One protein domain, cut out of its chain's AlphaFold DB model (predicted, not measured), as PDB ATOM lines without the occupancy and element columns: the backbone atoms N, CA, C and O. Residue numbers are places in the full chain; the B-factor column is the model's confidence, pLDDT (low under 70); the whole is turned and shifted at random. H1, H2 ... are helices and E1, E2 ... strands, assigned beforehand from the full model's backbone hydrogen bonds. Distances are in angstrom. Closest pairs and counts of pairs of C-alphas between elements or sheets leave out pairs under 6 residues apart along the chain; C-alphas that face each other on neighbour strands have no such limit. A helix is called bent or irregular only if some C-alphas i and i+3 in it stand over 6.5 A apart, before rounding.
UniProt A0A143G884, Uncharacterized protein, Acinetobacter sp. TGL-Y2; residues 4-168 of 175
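This is residues 4 to 168 of the 175 residues of an uncharacterized protein of Acinetobacter sp. TGL-Y2 (UniProt A0A143G884). A four-stranded antiparallel sheet has a helical hairpin, H4 and H5, packed on one face, while H1, H2 and H3 cluster beyond one end of its strands. At the opposite end of the model lies the small strand hairpin of E5 and E6, whose residues 148 to 153 stick out free and lengthen the whole. The printed part has 165 residues with five named helices and six named strands, in the order E1 E2 H1 H2 H3 E3 H4 H5 E4 E5 E6; the larger sheet runs E2 E1 E4 E3. The class is mixed, helices and strands. The whole is compact, with a radius of gyration of the C-alphas of 16.6 A, and only just elongated, spanning 56 by 37 by 32 A.

E1, residues 4 to 9, begins at C-alpha 4 (98.950, 88.113, 68.254), and E2 is residues 18 to 24, 17.1 A long. H1 is residues 30 to 42, 16.6 A long, H2 residues 53 to 58 and H3 residues 67 to 74. E3, residues 80 to 83, is followed at once by H4, residues 84 to 100, 25.1 A long and beginning at C-alpha 84 (95.238, 74.432, 55.150). H4 is irregular: C-alphas 85 and 88 are 7.6 A apart. H5 is residues 111 to 123, 18.4 A long, and E4 residues 129 to 133. E5, residues 146 to 149, precedes E6, residues 152 to 155, which ends at C-alpha 155 (78.416, 92.106, 60.283).

E1 and E2 form a hairpin, with N 6 and O 21 2.9 A apart, within hydrogen-bond range. E1 and E4 are antiparallel, with N 7 and O 131 at 2.9 A, and E4 and E3 are antiparallel, with N 82 and O 130 at 2.8 A. H5 lies over E1 at a height over the sheet of 9.3 A and runs along the strands. H4, on the same face, touches H5 at a shallow tilt of 24 degrees, opposite ways; their closest C-alphas, of Val 91 and Ala 115, are 4.9 A apart. H3 touches residues 90 to 97 of H4, about perpendicular at 77 degrees, closest at the C-alphas of Glu 68 and His 93, 4.8 A. H1 touches H2, about perpendicular at 78 degrees, closest at the C-alphas of Ala 38 and Leu 56, 6.7 A. E5 and E6 form a hairpin, with N 147 and O 154 at 2.8 A. Every O i to N i+4 pair is within hydrogen-bond range in H1, H2, H3 and H5, and 11 of 13 are in H4.

The C-alphas of Gly 43 and Arg 150, the two farthest apart, are 56.5 A apart. The printed part has no cut. The link from E4 to E5 is long, with 12 residues. Residues 166 to 167 pair in parallel with residues 80 to 81 of E3. The mean pLDDT of the printed part is 90.1; residues 104 to 105 and 136 to 140 are under 70.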
ATOM      1  N   THR A   4      98.904  88.855  69.510       91.31
ATOM      2  CA  THR A   4      98.950  88.113  68.254       91.31
ATOM      3  C   THR A   4      97.792  87.136  68.245       91.31
ATOM      4  O   THR A   4      97.570  86.443  69.234       91.31
ATOM      5  N   MET A   5      97.053  87.082  67.142       93.12
ATOM      6  CA  MET A   5      95.875  86.231  67.007       93.12
ATOM      7  C   MET A   5      95.986  85.354  65.764       93.12
ATOM      8  O   MET A   5      96.346  85.829  64.682       93.12
ATOM      9  N   ILE A   6      95.616  84.085  65.921       94.25
ATOM     10  CA  ILE A   6      95.385  83.160  64.813       94.25
ATOM     11  C   ILE A   6      93.882  82.946  64.691       94.25
ATOM     12  O   ILE A   6      93.202  82.632  65.671       94.25
ATOM     13  N   TYR A   7      93.361  83.091  63.478       94.44
ATOM     14  CA  TYR A   7      91.947  82.917  63.166       94.44
ATOM     15  C   TYR A   7      91.722  81.645  62.349       94.44
ATOM     16  O   TYR A   7      92.423  81.397  61.374       94.44
ATOM     17  N   GLY A   8      90.713  80.850  62.696       95.19
ATOM     18  CA  GLY A   8      90.363  79.631  61.966       95.19
ATOM     19  C   GLY A   8      89.256  79.855  60.935       95.19
ATOM     20  O   GLY A   8      88.076  79.938  61.291       95.19
ATOM     21  N   ILE A   9      89.600  79.893  59.644       93.94
ATOM     22  CA  ILE A   9      88.654  80.133  58.543       93.94
ATOM     23  C   ILE A   9      88.024  78.806  58.112       93.94
ATOM     24  O   ILE A   9      88.684  77.946  57.541       93.94
ATOM     25  N   LYS A  10      86.721  78.623  58.366       93.25
ATOM     26  CA  LYS A  10      85.990  77.382  58.016       93.25
ATOM     27  C   LYS A  10      85.451  77.351  56.581       93.25
ATOM     28  O   LYS A  10      85.215  76.281  56.037       93.25
ATOM     29  N   ARG A  11      85.178  78.522  56.000       91.81
ATOM     30  CA  ARG A  11      84.709  78.711  54.616       91.81
ATOM     31  C   ARG A  11      84.894  80.167  54.191       91.81
ATOM     32  O   ARG A  11      84.896  81.052  55.045       91.81
ATOM     33  N   TRP A  12      84.955  80.422  52.888       90.19
ATOM     34  CA  TRP A  12      84.989  81.783  52.345       90.19
ATOM     35  C   TRP A  12      83.654  82.517  52.543       90.19
ATOM     36  O   TRP A  12      82.585  81.902  52.581       90.19
ATOM     37  N   GLY A  13      83.707  83.846  52.673       87.12
ATOM     38  CA  GLY A  13      82.508  84.689  52.778       87.12
ATOM     39  C   GLY A  13      81.701  84.517  54.076       87.12
ATOM     40  O   GLY A  13      80.465  84.546  54.049       87.12
ATOM     41  N   VAL A  14      82.373  84.306  55.214       89.38
ATOM     42  CA  VAL A  14      81.757  84.347  56.556       89.38
ATOM     43  C   VAL A  14      81.652  85.776  57.086       89.38
ATOM     44  O   VAL A  14      82.266  86.682  56.544       89.38
ATOM     45  N   LYS A  15      80.833  85.983  58.121       87.38
ATOM     46  CA  LYS A  15      80.663  87.291  58.776       87.38
ATOM     47  C   LYS A  15      81.738  87.589  59.820       87.38
ATOM     48  O   LYS A  15      82.084  88.738  60.044       87.38
ATOM     49  N   SER A  16      82.229  86.541  60.466       86.19
ATOM     50  CA  SER A  16      83.285  86.591  61.466       86.19
ATOM     51  C   SER A  16      84.033  85.266  61.470       86.19
ATOM     52  O   SER A  16      83.495  84.228  61.056       86.19
ATOM     53  N   VAL A  17      85.278  85.314  61.929       89.50
ATOM     54  CA  VAL A  17      86.158  84.155  62.062       89.50
ATOM     55  C   VAL A  17      86.505  83.966  63.537       89.50
ATOM     56  O   VAL A  17      86.706  84.935  64.261       89.50
ATOM     57  N   SER A  18      86.543  82.718  64.005       90.62
ATOM     58  CA  SER A  18      86.899  82.418  65.396       90.62
ATOM     59  C   SER A  18      88.400  82.579  65.611       90.62
ATOM     60  O   SER A  18      89.180  82.032  64.831       90.62
ATOM     61  N   VAL A  19      88.786  83.255  66.691       93.88
ATOM     62  CA  VAL A  19      90.150  83.177  67.228       93.88
ATOM     63  C   VAL A  19      90.368  81.754  67.738       93.88
ATOM     64  O   VAL A  19      89.535  81.232  68.481       93.88
ATOM     65  N   ILE A  20      91.438  81.109  67.283       95.31
ATOM     66  CA  ILE A  20      91.808  79.744  67.684       95.31
ATOM     67  C   ILE A  20      93.049  79.725  68.576       95.31
ATOM     68  O   ILE A  20      93.186  78.813  69.381       95.31
ATOM     69  N   ALA A  21      93.891  80.756  68.491       95.06
ATOM     70  CA  ALA A  21      94.997  80.989  69.410       95.06
ATOM     71  C   ALA A  21      95.201  82.496  69.617       95.06
ATOM     72  O   ALA A  21      95.027  83.286  68.682       95.06
ATOM     73  N   GLU A  22      95.570  82.882  70.836       94.94
ATOM     74  CA  GLU A  22      95.887  84.258  71.218       94.94
ATOM     75  C   GLU A  22      97.153  84.271  72.074       94.94
ATOM     76  O   GLU A  22      97.248  83.555  73.071       94.94
ATOM     77  N   TYR A  23      98.104  85.127  71.707       93.38
ATOM     78  CA  TYR A  23      99.354  85.310  72.432       93.38
ATOM     79  C   TYR A  23      99.450  86.744  72.935       93.38
ATOM     80  O   TYR A  23      99.339  87.704  72.166       93.38
ATOM     81  N   GLN A  24      99.675  86.894  74.238       91.12
ATOM     82  CA  GLN A  24      99.911  88.201  74.842       91.12
ATOM     83  C   GLN A  24     101.276  88.743  74.414       91.12
ATOM     84  O   GLN A  24     102.235  87.983  74.282       91.12
ATOM     85  N   ASN A  25     101.366  90.065  74.257       88.88
ATOM     86  CA  ASN A  25     102.552  90.781  73.792       88.88
ATOM     87  C   ASN A  25     102.924  90.444  72.336       88.88
ATOM     88  O   ASN A  25     103.698  89.526  72.059       88.88
ATOM     89  N   SER A  26     102.425  91.260  71.402       88.31
ATOM     90  CA  SER A  26     102.695  91.113  69.964       88.31
ATOM     91  C   SER A  26     104.166  91.301  69.574       88.31
ATOM     92  O   SER A  26     104.544  90.956  68.458       88.31
ATOM     93  N   HIS A  27     105.028  91.819  70.461       89.50
ATOM     94  CA  HIS A  27     106.463  91.889  70.168       89.50
ATOM     95  C   HIS A  27     107.104  90.506  70.010       89.50
ATOM     96  O   HIS A  27     108.177  90.418  69.421       89.50
ATOM     97  N   GLY A  28     106.448  89.439  70.484       91.00
ATOM     98  CA  GLY A  28     106.916  88.063  70.329       91.00
ATOM     99  C   GLY A  28     106.600  87.394  68.989       91.00
ATOM    100  O   GLY A  28     106.889  86.210  68.850       91.00
ATOM    101  N   SER A  29     106.000  88.083  68.013       93.19
ATOM    102  CA  SER A  29     105.604  87.484  66.725       93.19
ATOM    103  C   SER A  29     106.239  88.185  65.519       93.19
ATOM    104  O   SER A  29     107.341  87.830  65.117       93.19
ATOM    105  N   ALA A  30     105.587  89.184  64.927       92.75
ATOM    106  CA  ALA A  30     106.077  89.901  63.751       92.75
ATOM    107  C   ALA A  30     107.469  90.522  63.992       92.75
ATOM    108  O   ALA A  30     108.389  90.211  63.232       92.75
ATOM    109  N   PRO A  31     107.689  91.291  65.082       92.44
ATOM    110  CA  PRO A  31     108.981  91.931  65.334       92.44
ATOM    111  C   PRO A  31     110.162  90.963  65.480       92.44
ATOM    112  O   PRO A  31     111.278  91.324  65.118       92.44
ATOM    113  N   VAL A  32     109.924  89.729  65.946       92.94
ATOM    114  CA  VAL A  32     110.932  88.649  66.017       92.94
ATOM    115  C   VAL A  32     111.471  88.327  64.623       92.94
ATOM    116  O   VAL A  32     112.683  88.259  64.421       92.94
ATOM    117  N   VAL A  33     110.576  88.159  63.647       94.31
ATOM    118  CA  VAL A  33     110.959  87.904  62.251       94.31
ATOM    119  C   VAL A  33     111.600  89.144  61.651       94.31
ATOM    120  O   VAL A  33     112.606  89.044  60.960       94.31
ATOM    121  N   TRP A  34     111.060  90.325  61.941       94.69
ATOM    122  CA  TRP A  34     111.570  91.570  61.378       94.69
ATOM    123  C   TRP A  34     113.005  91.862  61.813       94.69
ATOM    124  O   TRP A  34     113.836  92.209  60.976       94.69
ATOM    125  N   ASP A  35     113.315  91.665  63.095       93.06
ATOM    126  CA  ASP A  35     114.674  91.797  63.619       93.06
ATOM    127  C   ASP A  35     115.619  90.761  63.002       93.06
ATOM    128  O   ASP A  35     116.734  91.117  62.621       93.06
ATOM    129  N   PHE A  36     115.175  89.509  62.833       92.88
ATOM    130  CA  PHE A  36     115.963  88.490  62.133       92.88
ATOM    131  C   PHE A  36     116.306  88.920  60.705       92.88
ATOM    132  O   PHE A  36     117.471  88.892  60.305       92.88
ATOM    133  N   MET A  37     115.302  89.348  59.936       95.06
ATOM    134  CA  MET A  37     115.488  89.731  58.538       95.06
ATOM    135  C   MET A  37     116.381  90.971  58.411       95.06
ATOM    136  O   MET A  37     117.264  91.002  57.551       95.06
ATOM    137  N   ALA A  38     116.206  91.957  59.298       94.69
ATOM    138  CA  ALA A  38     117.043  93.152  59.354       94.69
ATOM    139  C   ALA A  38     118.516  92.805  59.630       94.69
ATOM    140  O   ALA A  38     119.397  93.200  58.862       94.69
ATOM    141  N   GLN A  39     118.777  91.990  60.657       93.06
ATOM    142  CA  GLN A  39     120.134  91.587  61.043       93.06
ATOM    143  C   GLN A  39     120.809  90.739  59.977       93.06
ATOM    144  O   GLN A  39     121.974  90.959  59.643       93.06
ATOM    145  N   ARG A  40     120.088  89.754  59.438       93.75
ATOM    146  CA  ARG A  40     120.688  88.745  58.570       93.75
ATOM    147  C   ARG A  40     120.875  89.226  57.135       93.75
ATOM    148  O   ARG A  40     121.860  88.830  56.513       93.75
ATOM    149  N   TYR A  41     119.955  90.046  56.621       95.06
ATOM    150  CA  TYR A  41     119.867  90.350  55.186       95.06
ATOM    151  C   TYR A  41     119.924  91.834  54.824       95.06
ATOM    152  O   TYR A  41     120.079  92.143  53.637       95.06
ATOM    153  N   LEU A  42     119.799  92.736  55.804       94.81
ATOM    154  CA  LEU A  42     119.831  94.191  55.592       94.81
ATOM    155  C   LEU A  42     120.976  94.886  56.350       94.81
ATOM    156  O   LEU A  42     121.201  96.072  56.151       94.81
ATOM    157  N   GLY A  43     121.735  94.155  57.175       92.62
ATOM    158  CA  GLY A  43     122.899  94.690  57.891       92.62
ATOM    159  C   GLY A  43     122.553  95.591  59.078       92.62
ATOM    160  O   GLY A  43     123.439  96.265  59.600       92.62
ATOM    161  N   GLU A  44     121.295  95.587  59.527       93.44
ATOM    162  CA  GLU A  44     120.812  96.433  60.620       93.44
ATOM    163  C   GLU A  44     120.599  95.656  61.914       93.44
ATOM    164  O   GLU A  44     120.132  94.524  61.914       93.44
ATOM    165  N   GLN A  45     120.874  96.283  63.061       88.38
ATOM    166  CA  GLN A  45     120.733  95.592  64.351       88.38
ATOM    167  C   GLN A  45     119.267  95.268  64.692       88.38
ATOM    168  O   GLN A  45     118.995  94.267  65.352       88.38
ATOM    169  N   TYR A  46     118.332  96.123  64.280       89.69
ATOM    170  CA  TYR A  46     116.903  95.982  64.557       89.69
ATOM    171  C   TYR A  46     116.088  96.591  63.422       89.69
ATOM    172  O   TYR A  46     116.522  97.565  62.808       89.69
ATOM    173  N   HIS A  47     114.870  96.097  63.204       90.12
ATOM    174  CA  HIS A  47     114.008  96.606  62.130       90.12
ATOM    175  C   HIS A  47     113.664  98.099  62.276       90.12
ATOM    176  O   HIS A  47     113.579  98.805  61.280       90.12
ATOM    177  N   HIS A  48     113.517  98.610  63.504       88.94
ATOM    178  CA  HIS A  48     113.204 100.024  63.759       88.94
ATOM    179  C   HIS A  48     114.358 100.988  63.430       88.94
ATOM    180  O   HIS A  48     114.188 102.199  63.556       88.94
ATOM    181  N   ARG A  49     115.540 100.470  63.064       88.25
ATOM    182  CA  ARG A  49     116.666 101.273  62.564       88.25
ATOM    183  C   ARG A  49     116.666 101.432  61.048       88.25
ATOM    184  O   ARG A  49     117.427 102.246  60.539       88.25
ATOM    185  N   LEU A  50     115.819 100.688  60.336       87.25
ATOM    186  CA  LEU A  50     115.677 100.836  58.894       87.25
ATOM    187  C   LEU A  50     115.064 102.200  58.567       87.25
ATOM    188  O   LEU A  50     114.051 102.591  59.145       87.25
ATOM    189  N   ASN A  51     115.664 102.896  57.601       85.38
ATOM    190  CA  ASN A  51     115.123 104.153  57.075       85.38
ATOM    191  C   ASN A  51     113.871 103.921  56.212       85.38
ATOM    192  O   ASN A  51     113.021 104.803  56.115       85.38
ATOM    193  N   ASP A  52     113.764 102.739  55.598       87.62
ATOM    194  CA  ASP A  52     112.626 102.320  54.787       87.62
ATOM    195  C   ASP A  52     112.195 100.894  55.163       87.62
ATOM    196  O   ASP A  52     112.885  99.912  54.889       87.62
ATOM    197  N   LEU A  53     111.008 100.765  55.767       87.19
ATOM    198  CA  LEU A  53     110.406  99.458  56.052       87.19
ATOM    199  C   LEU A  53     110.039  98.694  54.768       87.19
ATOM    200  O   LEU A  53     109.881  97.475  54.807       87.19
ATOM    201  N   GLY A  54     109.952  99.366  53.619       89.12
ATOM    202  CA  GLY A  54     109.832  98.736  52.309       89.12
ATOM    203  C   GLY A  54     110.949  97.730  52.034       89.12
ATOM    204  O   GLY A  54     110.674  96.653  51.501       89.12
ATOM    205  N   GLU A  55     112.182  98.007  52.464       91.69
ATOM    206  CA  GLU A  55     113.303  97.067  52.341       91.69
ATOM    207  C   GLU A  55     113.060  95.785  53.136       91.69
ATOM    208  O   GLU A  55     113.305  94.684  52.634       91.69
ATOM    209  N   LEU A  56     112.500  95.920  54.341       93.38
ATOM    210  CA  LEU A  56     112.109  94.791  55.172       93.38
ATOM    211  C   LEU A  56     111.033  93.950  54.486       93.38
ATOM    212  O   LEU A  56     111.191  92.736  54.361       93.38
ATOM    213  N   TRP A  57     109.964  94.573  53.986       91.50
ATOM    214  CA  TRP A  57     108.890  93.858  53.289       91.50
ATOM    215  C   TRP A  57     109.393  93.168  52.015       91.50
ATOM    216  O   TRP A  57     108.993  92.036  51.722       91.50
ATOM    217  N   ASN A  58     110.328  93.796  51.299       92.06
ATOM    218  CA  ASN A  58     110.935  93.255  50.083       92.06
ATOM    219  C   ASN A  58     111.736  91.971  50.324       92.06
ATOM    220  O   ASN A  58     111.864  91.154  49.406       92.06
ATOM    221  N   THR A  59     112.211  91.725  51.549       94.19
ATOM    222  CA  THR A  59     112.897  90.464  51.877       94.19
ATOM    223  C   THR A  59     112.028  89.230  51.629       94.19
ATOM    224  O   THR A  59     112.547  88.176  51.277       94.19
ATOM    225  N   SER A  60     110.700  89.361  51.679       92.88
ATOM    226  CA  SER A  60     109.766  88.272  51.372       92.88
ATOM    227  C   SER A  60     109.753  87.829  49.894       92.88
ATOM    228  O   SER A  60     109.213  86.764  49.568       92.88
ATOM    229  N   TYR A  61     110.377  88.599  48.993       90.75
ATOM    230  CA  TYR A  61     110.450  88.325  47.549       90.75
ATOM    231  C   TYR A  61     111.870  88.093  47.026       90.75
ATOM    232  O   TYR A  61     112.030  87.663  45.889       90.75
ATOM    233  N   ARG A  62     112.890  88.363  47.840       93.44
ATOM    234  CA  ARG A  62     114.308  88.281  47.473       93.44
ATOM    235  C   ARG A  62     114.774  86.835  47.270       93.44
ATOM    236  O   ARG A  62     114.889  86.083  48.227       93.44
ATOM    237  N   GLU A  63     115.041  86.427  46.032       92.94
ATOM    238  CA  GLU A  63     115.396  85.032  45.706       92.94
ATOM    239  C   GLU A  63     116.712  84.551  46.339       92.94
ATOM    240  O   GLU A  63     116.894  83.348  46.507       92.94
ATOM    241  N   ASP A  64     117.591  85.470  46.751       94.81
ATOM    242  CA  ASP A  64     118.813  85.163  47.503       94.81
ATOM    243  C   ASP A  64     118.546  84.691  48.945       94.81
ATOM    244  O   ASP A  64     119.430  84.133  49.595       94.81
ATOM    245  N   ILE A  65     117.322  84.880  49.445       95.38
ATOM    246  CA  ILE A  65     116.898  84.460  50.780       95.38
ATOM    247  C   ILE A  65     116.214  83.083  50.695       95.38
ATOM    248  O   ILE A  65     115.308  82.901  49.865       95.38
ATOM    249  N   PRO A  66     116.573  82.126  51.580       95.44
ATOM    250  CA  PRO A  66     115.902  80.833  51.679       95.44
ATOM    251  C   PRO A  66     114.381  80.974  51.719       95.44
ATOM    252  O   PRO A  66     113.828  81.871  52.366       95.44
ATOM    253  N   MET A  67     113.696  80.097  50.986       94.38
ATOM    254  CA  MET A  67     112.246  80.167  50.820       94.38
ATOM    255  C   MET A  67     111.531  80.164  52.171       94.38
ATOM    256  O   MET A  67     110.586  80.919  52.361       94.38
ATOM    257  N   GLU A  68     112.012  79.366  53.111       94.94
ATOM    258  CA  GLU A  68     111.448  79.177  54.441       94.94
ATOM    259  C   GLU A  68     111.337  80.512  55.186       94.94
ATOM    260  O   GLU A  68     110.263  80.863  55.675       94.94
ATOM    261  N   TYR A  69     112.395  81.328  55.165       95.56
ATOM    262  CA  TYR A  69     112.409  82.640  55.825       95.56
ATOM    263  C   TYR A  69     111.550  83.650  55.091       95.56
ATOM    264  O   TYR A  69     110.852  84.440  55.720       95.56
ATOM    265  N   ARG A  70     111.509  83.574  53.757       95.00
ATOM    266  CA  ARG A  70     110.578  84.389  52.975       95.00
ATOM    267  C   ARG A  70     109.126  84.075  53.307       95.00
ATOM    268  O   ARG A  70     108.324  84.998  53.405       95.00
ATOM    269  N   ARG A  71     108.772  82.800  53.491       95.06
ATOM    270  CA  ARG A  71     107.406  82.387  53.850       95.06
ATOM    271  C   ARG A  71     107.036  82.825  55.261       95.06
ATOM    272  O   ARG A  71     105.968  83.405  55.425       95.06
ATOM    273  N   VAL A  72     107.926  82.639  56.235       95.81
ATOM    274  CA  VAL A  72     107.719  83.136  57.606       95.81
ATOM    275  C   VAL A  72     107.608  84.666  57.617       95.81
ATOM    276  O   VAL A  72     106.721  85.208  58.268       95.81
ATOM    277  N   MET A  73     108.400  85.377  56.809       95.00
ATOM    278  CA  MET A  73     108.259  86.824  56.631       95.00
ATOM    279  C   MET A  73     106.896  87.207  56.036       95.00
ATOM    280  O   MET A  73     106.232  88.094  56.569       95.00
ATOM    281  N   LYS A  74     106.419  86.516  54.988       93.38
ATOM    282  CA  LYS A  74     105.083  86.762  54.404       93.38
ATOM    283  C   LYS A  74     103.949  86.560  55.404       93.38
ATOM    284  O   LYS A  74     102.968  87.288  55.341       93.38
ATOM    285  N   MET A  75     104.086  85.613  56.331       94.56
ATOM    286  CA  MET A  75     103.108  85.386  57.403       94.56
ATOM    287  C   MET A  75     102.975  86.575  58.368       94.56
ATOM    288  O   MET A  75     101.991  86.649  59.097       94.56
ATOM    289  N   THR A  76     103.951  87.489  58.389       93.06
ATOM    290  CA  THR A  76     103.906  88.706  59.216       93.06
ATOM    291  C   THR A  76     103.209  89.885  58.562       93.06
ATOM    292  O   THR A  76     102.933  90.869  59.242       93.06
ATOM    293  N   CYS A  77     102.946  89.800  57.261       88.88
ATOM    294  CA  CYS A  77     102.283  90.858  56.522       88.88
ATOM    295  C   CYS A  77     100.785  90.883  56.828       88.88
ATOM    296  O   CYS A  77     100.153  89.844  57.038       88.88
ATOM    297  N   ASP A  78     100.206  92.077  56.769       85.50
ATOM    298  CA  ASP A  78      98.767  92.247  56.906       85.50
ATOM    299  C   ASP A  78      98.023  91.434  55.846       85.50
ATOM    300  O   ASP A  78      98.459  91.323  54.698       85.50
ATOM    301  N   ARG A  79      96.873  90.873  56.236       86.75
ATOM    302  CA  ARG A  79      95.989  90.090  55.355       86.75
ATOM    303  C   ARG A  79      96.641  88.836  54.761       86.75
ATOM    304  O   ARG A  79      96.109  88.247  53.815       86.75
ATOM    305  N   ALA A  80      97.748  88.381  55.345       89.81
ATOM    306  CA  ALA A  80      98.284  87.063  55.074       89.81
ATOM    307  C   ALA A  80      97.334  85.987  55.623       89.81
ATOM    308  O   ALA A  80      96.926  85.998  56.791       89.81
ATOM    309  N   ILE A  81      96.999  85.028  54.766       93.75
ATOM    310  CA  ILE A  81      96.379  83.766  55.160       93.75
ATOM    311  C   ILE A  81      97.335  82.618  54.874       93.75
ATOM    312  O   ILE A  81      98.173  82.687  53.982       93.75
ATOM    313  N   LEU A  82      97.178  81.537  55.621       95.69
ATOM    314  CA  LEU A  82      97.828  80.265  55.362       95.69
ATOM    315  C   LEU A  82      96.755  79.258  54.965       95.69
ATOM    316  O   LEU A  82      95.900  78.921  55.784       95.69
ATOM    317  N   LEU A  83      96.769  78.783  53.721       95.94
ATOM    318  CA  LEU A  83      95.845  77.729  53.298       95.94
ATOM    319  C   LEU A  83      96.134  76.425  54.047       95.94
ATOM    320  O   LEU A  83      97.289  76.096  54.318       95.94
ATOM    321  N   ASN A  84      95.086  75.662  54.369       96.06
ATOM    322  CA  ASN A  84      95.238  74.432  55.150       96.06
ATOM    323  C   ASN A  84      96.099  73.373  54.438       96.06
ATOM    324  O   ASN A  84      96.760  72.584  55.106       96.06
ATOM    325  N   GLU A  85      96.129  73.384  53.103       95.81
ATOM    326  CA  GLU A  85      97.001  72.519  52.294       95.81
ATOM    327  C   GLU A  85      98.499  72.803  52.496       95.81
ATOM    328  O   GLU A  85      99.306  71.884  52.406       95.81
ATOM    329  N   ASN A  86      98.860  74.036  52.866       96.94
ATOM    330  CA  ASN A  86     100.243  74.469  53.091       96.94
ATOM    331  C   ASN A  86     100.623  74.470  54.586       96.94
ATOM    332  O   ASN A  86     101.720  74.889  54.956       96.94
ATOM    333  N   ALA A  87      99.720  74.034  55.473       96.81
ATOM    334  CA  ALA A  87      99.883  74.192  56.918       96.81
ATOM    335  C   ALA A  87     101.091  73.425  57.475       96.81
ATOM    336  O   ALA A  87     101.871  73.986  58.240       96.81
ATOM    337  N   LEU A  88     101.287  72.167  57.071       97.62
ATOM    338  CA  LEU A  88     102.418  71.362  57.550       97.62
ATOM    339  C   LEU A  88     103.763  71.858  57.005       97.62
ATOM    340  O   LEU A  88     104.763  71.849  57.721       97.62
ATOM    341  N   GLU A  89     103.782  72.351  55.765       97.81
ATOM    342  CA  GLU A  89     104.970  72.991  55.194       97.81
ATOM    343  C   GLU A  89     105.321  74.272  55.972       97.81
ATOM    344  O   GLU A  89     106.473  74.482  56.353       97.81
ATOM    345  N   ALA A  90     104.316  75.081  56.327       97.75
ATOM    346  CA  ALA A  90     104.482  76.235  57.210       97.75
ATOM    347  C   ALA A  90     105.044  75.884  58.576       97.75
ATOM    348  O   ALA A  90     105.987  76.540  59.014       97.75
ATOM    349  N   VAL A  91     104.531  74.838  59.216       98.06
ATOM    350  CA  VAL A  91     105.066  74.349  60.489       98.06
ATOM    351  C   VAL A  91     106.551  73.998  60.351       98.06
ATOM    352  O   VAL A  91     107.357  74.418  61.182       98.06
ATOM    353  N   SER A  92     106.944  73.304  59.279       98.12
ATOM    354  CA  SER A  92     108.352  72.977  59.018       98.12
ATOM    355  C   SER A  92     109.223  74.225  58.825       98.12
ATOM    356  O   SER A  92     110.326  74.297  59.368       98.12
ATOM    357  N   HIS A  93     108.748  75.219  58.072       97.69
ATOM    358  CA  HIS A  93     109.484  76.468  57.845       97.69
ATOM    359  C   HIS A  93     109.633  77.300  59.123       97.69
ATOM    360  O   HIS A  93     110.706  77.849  59.371       97.69
ATOM    361  N   ILE A  94     108.588  77.354  59.952       97.00
ATOM    362  CA  ILE A  94     108.631  78.038  61.247       97.00
ATOM    363  C   ILE A  94     109.638  77.354  62.176       97.00
ATOM    364  O   ILE A  94     110.459  78.039  62.776       97.00
ATOM    365  N   ARG A  95     109.624  76.017  62.263       96.25
ATOM    366  CA  ARG A  95     110.592  75.256  63.073       96.25
ATOM    367  C   ARG A  95     112.032  75.558  62.649       96.25
ATOM    368  O   ARG A  95     112.837  75.945  63.488       96.25
ATOM    369  N   LYS A  96     112.317  75.524  61.343       94.88
ATOM    370  CA  LYS A  96     113.641  75.879  60.805       94.88
ATOM    371  C   LYS A  96     114.056  77.318  61.145       94.88
ATOM    372  O   LYS A  96     115.204  77.554  61.503       94.88
ATOM    373  N   PHE A  97     113.128  78.273  61.059       94.12
ATOM    374  CA  PHE A  97     113.373  79.660  61.468       94.12
ATOM    375  C   PHE A  97     113.710  79.773  62.965       94.12
ATOM    376  O   PHE A  97     114.656  80.468  63.331       94.12
ATOM    377  N   VAL A  98     112.958  79.083  63.828       92.75
ATOM    378  CA  VAL A  98     113.184  79.081  65.283       92.75
ATOM    379  C   VAL A  98     114.546  78.472  65.633       92.75
ATOM    380  O   VAL A  98     115.245  79.028  66.481       92.75
ATOM    381  N   ASP A  99     114.941  77.390  64.960       91.44
ATOM    382  CA  ASP A  99     116.219  76.704  65.191       91.44
ATOM    383  C   ASP A  99     117.435  77.568  64.812       91.44
ATOM    384  O   ASP A  99     118.441  77.571  65.522       91.44
ATOM    385  N   GLU A 100     117.359  78.320  63.709       86.12
ATOM    386  CA  GLU A 100     118.464  79.184  63.268       86.12
ATOM    387  C   GLU A 100     118.541  80.519  64.012       86.12
ATOM    388  O   GLU A 100     119.605  81.145  64.043       86.12
ATOM    389  N   PHE A 101     117.444  80.961  64.627       78.94
ATOM    390  CA  PHE A 101     117.407  82.225  65.354       78.94
ATOM    391  C   PHE A 101     116.874  82.079  66.784       78.94
ATOM    392  O   PHE A 101     115.826  82.650  67.134       78.94
ATOM    393  N   PRO A 102     117.622  81.358  67.648       70.75
ATOM    394  CA  PRO A 102     117.289  81.251  69.056       70.75
ATOM    395  C   PRO A 102     117.347  82.648  69.678       70.75
ATOM    396  O   PRO A 102     118.399  83.283  69.774       70.75
ATOM    397  N   HIS A 103     116.181  83.159  70.067       71.19
ATOM    398  CA  HIS A 103     116.081  84.472  70.686       71.19
ATOM    399  C   HIS A 103     116.746  84.477  72.072       71.19
ATOM    400  O   HIS A 103     116.719  83.462  72.773       71.19
ATOM    401  N   PRO A 104     117.306  85.620  72.511       67.62
ATOM    402  CA  PRO A 104     117.814  85.770  73.869       67.62
ATOM    403  C   PRO A 104     116.730  85.419  74.896       67.62
ATOM    404  O   PRO A 104     115.576  85.811  74.733       67.62
ATOM    405  N   SER A 105     117.103  84.739  75.984       67.56
ATOM    406  CA  SER A 105     116.177  84.233  77.016       67.56
ATOM    407  C   SER A 105     115.306  85.301  77.695       67.56
ATOM    408  O   SER A 105     114.350  84.966  78.390       67.56
ATOM    409  N   ASN A 106     115.615  86.586  77.504       75.38
ATOM    410  CA  ASN A 106     114.864  87.722  78.033       75.38
ATOM    411  C   ASN A 106     113.866  88.340  77.034       75.38
ATOM    412  O   ASN A 106     113.275  89.377  77.342       75.38
ATOM    413  N   LYS A 107     113.679  87.747  75.849       79.31
ATOM    414  CA  LYS A 107     112.695  88.186  74.854       79.31
ATOM    415  C   LYS A 107     111.631  87.114  74.638       79.31
ATOM    416  O   LYS A 107     111.925  85.926  74.588       79.31
ATOM    417  N   VAL A 108     110.387  87.557  74.487       88.00
ATOM    418  CA  VAL A 108     109.262  86.682  74.138       88.00
ATOM    419  C   VAL A 108     109.390  86.274  72.670       88.00
ATOM    420  O   VAL A 108     109.679  87.122  71.829       88.00
ATOM    421  N   ASN A 109     109.160  84.999  72.362       92.12
ATOM    422  CA  ASN A 109     109.065  84.483  71.000       92.12
ATOM    423  C   ASN A 109     107.937  83.444  70.940       92.12
ATOM    424  O   ASN A 109     108.012  82.404  71.588       92.12
ATOM    425  N   HIS A 110     106.898  83.742  70.164       93.94
ATOM    426  CA  HIS A 110     105.689  82.929  70.047       93.94
ATOM    427  C   HIS A 110     105.760  81.912  68.910       93.94
ATOM    428  O   HIS A 110     104.894  81.052  68.830       93.94
ATOM    429  N   TRP A 111     106.761  81.966  68.025       94.81
ATOM    430  CA  TRP A 111     106.764  81.168  66.791       94.81
ATOM    431  C   TRP A 111     106.805  79.659  67.017       94.81
ATOM    432  O   TRP A 111     106.155  78.926  66.274       94.81
ATOM    433  N   ALA A 112     107.489  79.196  68.066       94.38
ATOM    434  CA  ALA A 112     107.441  77.788  68.455       94.38
ATOM    435  C   ALA A 112     105.999  77.356  68.787       94.38
ATOM    436  O   ALA A 112     105.506  76.378  68.229       94.38
ATOM    437  N   GLN A 113     105.290  78.147  69.598       95.94
ATOM    438  CA  GLN A 113     103.900  77.869  69.963       95.94
ATOM    439  C   GLN A 113     102.938  78.033  68.775       95.94
ATOM    440  O   GLN A 113     102.032  77.225  68.608       95.94
ATOM    441  N   ILE A 114     103.159  79.029  67.908       96.31
ATOM    442  CA  ILE A 114     102.394  79.219  66.664       96.31
ATOM    443  C   ILE A 114     102.487  77.967  65.783       96.31
ATOM    444  O   ILE A 114     101.477  77.536  65.229       96.31
ATOM    445  N   ALA A 115     103.673  77.364  65.659       96.88
ATOM    446  CA  ALA A 115     103.850  76.128  64.899       96.88
ATOM    447  C   ALA A 115     103.077  74.952  65.520       96.88
ATOM    448  O   ALA A 115     102.395  74.229  64.796       96.88
ATOM    449  N   GLU A 116     103.148  74.782  66.843       97.69
ATOM    450  CA  GLU A 116     102.387  73.750  67.561       97.69
ATOM    451  C   GLU A 116     100.874  73.922  67.383       97.69
ATOM    452  O   GLU A 116     100.171  72.956  67.086       97.69
ATOM    453  N   ASP A 117     100.370  75.152  67.494       97.31
ATOM    454  CA  ASP A 117      98.944  75.436  67.355       97.31
ATOM    455  C   ASP A 117      98.459  75.203  65.918       97.31
ATOM    456  O   ASP A 117      97.412  74.586  65.713       97.31
ATOM    457  N   ILE A 118      99.222  75.620  64.899       96.81
ATOM    458  CA  ILE A 118      98.886  75.332  63.493       96.81
ATOM    459  C   ILE A 118      98.832  73.818  63.251       96.81
ATOM    460  O   ILE A 118      97.876  73.339  62.641       96.81
ATOM    461  N   GLU A 119      99.812  73.056  63.743       97.50
ATOM    462  CA  GLU A 119      99.847  71.593  63.610       97.50
ATOM    463  C   GLU A 119      98.643  70.937  64.310       97.50
ATOM    464  O   GLU A 119      97.941  70.105  63.719       97.50
ATOM    465  N   LEU A 120      98.333  71.380  65.534       97.19
ATOM    466  CA  LEU A 120      97.173  70.929  66.297       97.19
ATOM    467  C   LEU A 120      95.870  71.194  65.539       97.19
ATOM    468  O   LEU A 120      95.049  70.285  65.396       97.19
ATOM    469  N   PHE A 121      95.646  72.410  65.043       95.94
ATOM    470  CA  PHE A 121      94.400  72.752  64.354       95.94
ATOM    471  C   PHE A 121      94.293  72.124  62.963       95.94
ATOM    472  O   PHE A 121      93.184  71.749  62.561       95.94
ATOM    473  N   HIS A 122      95.417  71.919  62.275       95.94
ATOM    474  CA  HIS A 122      95.465  71.170  61.023       95.94
ATOM    475  C   HIS A 122      94.979  69.732  61.221       95.94
ATOM    476  O   HIS A 122      94.115  69.273  60.471       95.94
ATOM    477  N   SER A 123      95.427  69.059  62.289       95.25
ATOM    478  CA  SER A 123      95.007  67.683  62.605       95.25
ATOM    479  C   SER A 123      93.493  67.529  62.817       95.25
ATOM    480  O   SER A 123      92.932  66.455  62.609       95.25
ATOM    481  N   GLN A 124      92.799  68.612  63.186       94.12
ATOM    482  CA  GLN A 124      91.348  68.602  63.375       94.12
ATOM    483  C   GLN A 124      90.575  68.659  62.051       94.12
ATOM    484  O   GLN A 124      89.379  68.372  62.050       94.12
ATOM    485  N   ASN A 125      91.221  69.070  60.953       92.06
ATOM    486  CA  ASN A 125      90.638  69.207  59.615       92.06
ATOM    487  C   ASN A 125      89.319  70.016  59.579       92.06
ATOM    488  O   ASN A 125      88.363  69.680  58.880       92.06
ATOM    489  N   LYS A 126      89.242  71.081  60.390       93.44
ATOM    490  CA  LYS A 126      88.045  71.941  60.524       93.44
ATOM    491  C   LYS A 126      88.121  73.236  59.720       93.44
ATOM    492  O   LYS A 126      87.094  73.898  59.549       93.44
ATOM    493  N   TYR A 127      89.318  73.629  59.302       95.25
ATOM    494  CA  TYR A 127      89.600  74.934  58.717       95.25
ATOM    495  C   TYR A 127      90.168  74.762  57.314       95.25
ATOM    496  O   TYR A 127      90.964  73.862  57.065       95.25
ATOM    497  N   ILE A 128      89.756  75.635  56.400       95.62
ATOM    498  CA  ILE A 128      90.304  75.702  55.042       95.62
ATOM    499  C   ILE A 128      91.515  76.638  54.969       95.62
ATOM    500  O   ILE A 128      92.310  76.533  54.039       95.62
ATOM    501  N   ALA A 129      91.658  77.543  55.941       95.38
ATOM    502  CA  ALA A 129      92.780  78.463  56.055       95.38
ATOM    503  C   ALA A 129      92.911  79.024  57.481       95.38
ATOM    504  O   ALA A 129      91.963  78.980  58.273       95.38
ATOM    505  N   TYR A 130      94.070  79.609  57.763       95.44
ATOM    506  CA  TYR A 130      94.401  80.304  59.000       95.44
ATOM    507  C   TYR A 130      94.676  81.775  58.706       95.44
ATOM    508  O   TYR A 130      95.479  82.100  57.834       95.44
ATOM    509  N   GLY A 131      93.997  82.664  59.419       93.19
ATOM    510  CA  GLY A 131      94.263  84.093  59.398       93.19
ATOM    511  C   GLY A 131      95.355  84.456  60.387       93.19
ATOM    512  O   GLY A 131      95.264  84.055  61.546       93.19
ATOM    513  N   LEU A 132      96.362  85.204  59.943       90.44
ATOM    514  CA  LEU A 132      97.525  85.545  60.755       90.44
ATOM    515  C   LEU A 132      97.513  87.041  61.061       90.44
ATOM    516  O   LEU A 132      97.708  87.865  60.173       90.44
ATOM    517  N   ARG A 133      97.267  87.404  62.323       89.56
ATOM    518  CA  ARG A 133      97.309  88.797  62.779       89.56
ATOM    519  C   ARG A 133      98.417  88.956  63.802       89.56
ATOM    520  O   ARG A 133      98.230  88.688  64.989       89.56
ATOM    521  N   MET A 134      99.582  89.374  63.321       88.38
ATOM    522  CA  MET A 134     100.797  89.387  64.133       88.38
ATOM    523  C   MET A 134     100.884  90.615  65.045       88.38
ATOM    524  O   MET A 134     101.304  90.481  66.191       88.38
ATOM    525  N   THR A 135     100.384  91.772  64.608       80.06
ATOM    526  CA  THR A 135     100.285  92.990  65.426       80.06
ATOM    527  C   THR A 135      98.871  93.563  65.377       80.06
ATOM    528  O   THR A 135      98.402  93.981  64.322       80.06
ATOM    529  N   SER A 136      98.162  93.597  66.507       61.12
ATOM    530  CA  SER A 136      96.865  94.276  66.610       61.12
ATOM    531  C   SER A 136      97.067  95.753  66.968       61.12
ATOM    532  O   SER A 136      97.481  96.019  68.099       61.12
ATOM    533  N   MET A 137      96.768  96.693  66.062       53.84
ATOM    534  CA  MET A 137      96.737  98.120  66.422       53.84
ATOM    535  C   MET A 137      95.327  98.710  66.447       53.84
ATOM    536  O   MET A 137      94.972  99.150  67.525       53.84
ATOM    537  N   ASP A 138      94.476  98.616  65.413       50.66
ATOM    538  CA  ASP A 138      93.123  99.214  65.542       50.66
ATOM    539  C   ASP A 138      91.961  98.538  64.778       50.66
ATOM    540  O   ASP A 138      90.812  98.720  65.168       50.66
ATOM    541  N   GLU A 139      92.188  97.661  63.788       60.72
ATOM    542  CA  GLU A 139      91.084  97.043  63.014       60.72
ATOM    543  C   GLU A 139      91.217  95.515  62.919       60.72
ATOM    544  O   GLU A 139      92.320  94.981  62.774       60.72
ATOM    545  N   ASN A 140      90.108  94.786  63.103       69.56
ATOM    546  CA  ASN A 140      90.070  93.327  62.972       69.56
ATOM    547  C   ASN A 140      89.573  92.939  61.578       69.56
ATOM    548  O   ASN A 140      88.390  92.659  61.392       69.56
ATOM    549  N   ASP A 141      90.504  92.851  60.634       77.00
ATOM    550  CA  ASP A 141      90.234  92.535  59.228       77.00
ATOM    551  C   ASP A 141      89.528  91.177  59.029       77.00
ATOM    552  O   ASP A 141      88.953  90.918  57.968       77.00
ATOM    553  N   PHE A 142      89.557  90.288  60.031       82.88
ATOM    554  CA  PHE A 142      88.911  88.972  59.993       82.88
ATOM    555  C   PHE A 142      87.423  89.019  60.384       82.88
ATOM    556  O   PHE A 142      86.791  87.970  60.560       82.88
ATOM    557  N   TYR A 143      86.859  90.214  60.579       84.88
ATOM    558  CA  TYR A 143      85.443  90.466  60.843       84.88
ATOM    559  C   TYR A 143      84.899  91.337  59.703       84.88
ATOM    560  O   TYR A 143      85.594  92.202  59.186       84.88
ATOM    561  N   GLY A 144      83.673  91.070  59.250       84.00
ATOM    562  CA  GLY A 144      83.061  91.904  58.214       84.00
ATOM    563  C   GLY A 144      82.684  93.281  58.756       84.00
ATOM    564  O   GLY A 144      82.520  93.435  59.960       84.00
ATOM    565  N   GLU A 145      82.468  94.249  57.868       86.38
ATOM    566  CA  GLU A 145      82.045  95.601  58.255       86.38
ATOM    567  C   GLU A 145      80.789  95.579  59.149       86.38
ATOM    568  O   GLU A 145      79.810  94.886  58.811       86.38
ATOM    569  N   PRO A 146      80.785  96.308  60.282       88.50
ATOM    570  CA  PRO A 146      79.626  96.396  61.155       88.50
ATOM    571  C   PRO A 146      78.509  97.228  60.510       88.50
ATOM    572  O   PRO A 146      78.741  98.257  59.880       88.50
ATOM    573  N   PHE A 147      77.259  96.808  60.700       90.06
ATOM    574  CA  PHE A 147      76.074  97.566  60.315       90.06
ATOM    575  C   PHE A 147      74.945  97.402  61.330       90.06
ATOM    576  O   PHE A 147      74.741  96.341  61.924       90.06
ATOM    577  N   MET A 148      74.141  98.451  61.488       93.50
ATOM    578  CA  MET A 148      73.006  98.439  62.407       93.50
ATOM    579  C   MET A 148      71.737  97.946  61.714       93.50
ATOM    580  O   MET A 148      71.308  98.484  60.694       93.50
ATOM    581  N   LYS A 149      71.070  96.947  62.301       92.50
ATOM    582  CA  LYS A 149      69.744  96.492  61.857       92.50
ATOM    583  C   LYS A 149      68.851  96.209  63.054       92.50
ATOM    584  O   LYS A 149      69.111  95.298  63.839       92.50
ATOM    585  N   ARG A 150      67.752  96.969  63.148       91.69
ATOM    586  CA  ARG A 150      66.771  96.906  64.251       91.69
ATOM    587  C   ARG A 150      67.422  97.084  65.634       91.69
ATOM    588  O   ARG A 150      67.149  96.313  66.547       91.69
ATOM    589  N   GLY A 151      68.320  98.064  65.763       92.06
ATOM    590  CA  GLY A 151      68.992  98.383  67.031       92.06
ATOM    591  C   GLY A 151      70.016  97.345  67.503       92.06
ATOM    592  O   GLY A 151      70.441  97.400  68.649       92.06
ATOM    593  N   ARG A 152      70.406  96.394  66.647       89.50
ATOM    594  CA  ARG A 152      71.472  95.420  66.919       89.50
ATOM    595  C   ARG A 152      72.576  95.575  65.883       89.50
ATOM    596  O   ARG A 152      72.261  95.830  64.719       89.50
ATOM    597  N   GLU A 153      73.820  95.397  66.309       88.31
ATOM    598  CA  GLU A 153      74.975  95.319  65.415       88.31
ATOM    599  C   GLU A 153      74.994  93.955  64.714       88.31
ATOM    600  O   GLU A 153      74.747  92.907  65.317       88.31
ATOM    601  N   HIS A 154      75.231  93.981  63.410       88.44
ATOM    602  CA  HIS A 154      75.438  92.818  62.557       88.44
ATOM    603  C   HIS A 154      76.703  93.054  61.743       88.44
ATOM    604  O   HIS A 154      77.120  94.189  61.575       88.44
ATOM    605  N   TYR A 155      77.255  91.994  61.163       88.69
ATOM    606  CA  TYR A 155      78.416  92.106  60.283       88.69
ATOM    607  C   TYR A 155      78.068  91.675  58.863       88.69
ATOM    608  O   TYR A 155      77.323  90.697  58.648       88.69
ATOM    609  N   HIS A 156      78.594  92.413  57.890       89.50
ATOM    610  CA  HIS A 156      78.602  92.000  56.493       89.50
ATOM    611  C   HIS A 156      79.412  90.707  56.321       89.50
ATOM    612  O   HIS A 156      80.137  90.267  57.210       89.50
ATOM    613  N   LYS A 157      79.251  90.035  55.178       90.25
ATOM    614  CA  LYS A 157      80.169  88.945  54.826       90.25
ATOM    615  C   LYS A 157      81.516  89.558  54.453       90.25
ATOM    616  O   LYS A 157      81.544  90.552  53.737       90.25
ATOM    617  N   ILE A 158      82.597  88.927  54.883       88.38
ATOM    618  CA  ILE A 158      83.958  89.335  54.549       88.38
ATOM    619  C   ILE A 158      84.188  89.089  53.057       88.38
ATOM    620  O   ILE A 158      84.039  87.957  52.576       88.38
ATOM    621  N   ASN A 159      84.554  90.146  52.335       84.00
ATOM    622  CA  ASN A 159      84.935  90.070  50.931       84.00
ATOM    623  C   ASN A 159      86.457  89.958  50.801       84.00
ATOM    624  O   ASN A 159      87.149  90.926  50.510       84.00
ATOM    625  N   TRP A 160      86.979  88.752  51.023       82.56
ATOM    626  CA  TRP A 160      88.419  88.466  51.032       82.56
ATOM    627  C   TRP A 160      89.152  88.936  49.766       82.56
ATOM    628  O   TRP A 160      90.305  89.347  49.847       82.56
ATOM    629  N   LYS A 161      88.472  88.910  48.609       79.38
ATOM    630  CA  LYS A 161      89.036  89.351  47.328       79.38
ATOM    631  C   LYS A 161      89.207  90.869  47.277       79.38
ATOM    632  O   LYS A 161      90.283  91.334  46.935       79.38
ATOM    633  N   GLU A 162      88.167  91.630  47.613       79.88
ATOM    634  CA  GLU A 162      88.236  93.102  47.628       79.88
ATOM    635  C   GLU A 162      89.144  93.626  48.741       79.88
ATOM    636  O   GLU A 162      89.791  94.656  48.578       79.88
ATOM    637  N   LEU A 163      89.242  92.886  49.846       80.06
ATOM    638  CA  LEU A 163      90.152  93.202  50.941       80.06
ATOM    639  C   LEU A 163      91.612  92.845  50.617       80.06
ATOM    640  O   LEU A 163      92.502  93.232  51.364       80.06
ATOM    641  N   GLY A 164      91.897  92.158  49.505       83.12
ATOM    642  CA  GLY A 164      93.271  91.874  49.079       83.12
ATOM    643  C   GLY A 164      94.000  90.856  49.961       83.12
ATOM    644  O   GLY A 164      95.212  90.950  50.134       83.12
ATOM    645  N   TYR A 165      93.273  89.896  50.536       87.38
ATOM    646  CA  TYR A 165      93.890  88.776  51.243       87.38
ATOM    647  C   TYR A 165      94.690  87.894  50.290       87.38
ATOM    648  O   TYR A 165      94.250  87.609  49.174       87.38
ATOM    649  N   PHE A 166      95.839  87.405  50.754       88.75
ATOM    650  CA  PHE A 166      96.720  86.565  49.950       88.75
ATOM    651  C   PHE A 166      97.282  85.398  50.757       88.75
ATOM    652  O   PHE A 166      97.527  85.499  51.958       88.75
ATOM    653  N   ASP A 167      97.510  84.277  50.074       91.75
ATOM    654  CA  ASP A 167      98.191  83.131  50.668       91.75
ATOM    655  C   ASP A 167      99.684  83.432  50.851       91.75
ATOM    656  O   ASP A 167     100.375  83.813  49.900       91.75
ATOM    657  N   ALA A 168     100.208  83.214  52.058       92.44
ATOM    658  CA  ALA A 168     101.630  83.342  52.366       92.44
ATOM    659  C   ALA A 168     102.505  82.453  51.457       92.44
ATOM    660  O   ALA A 168     103.675  82.770  51.207       92.44
TER     661      ALA A 168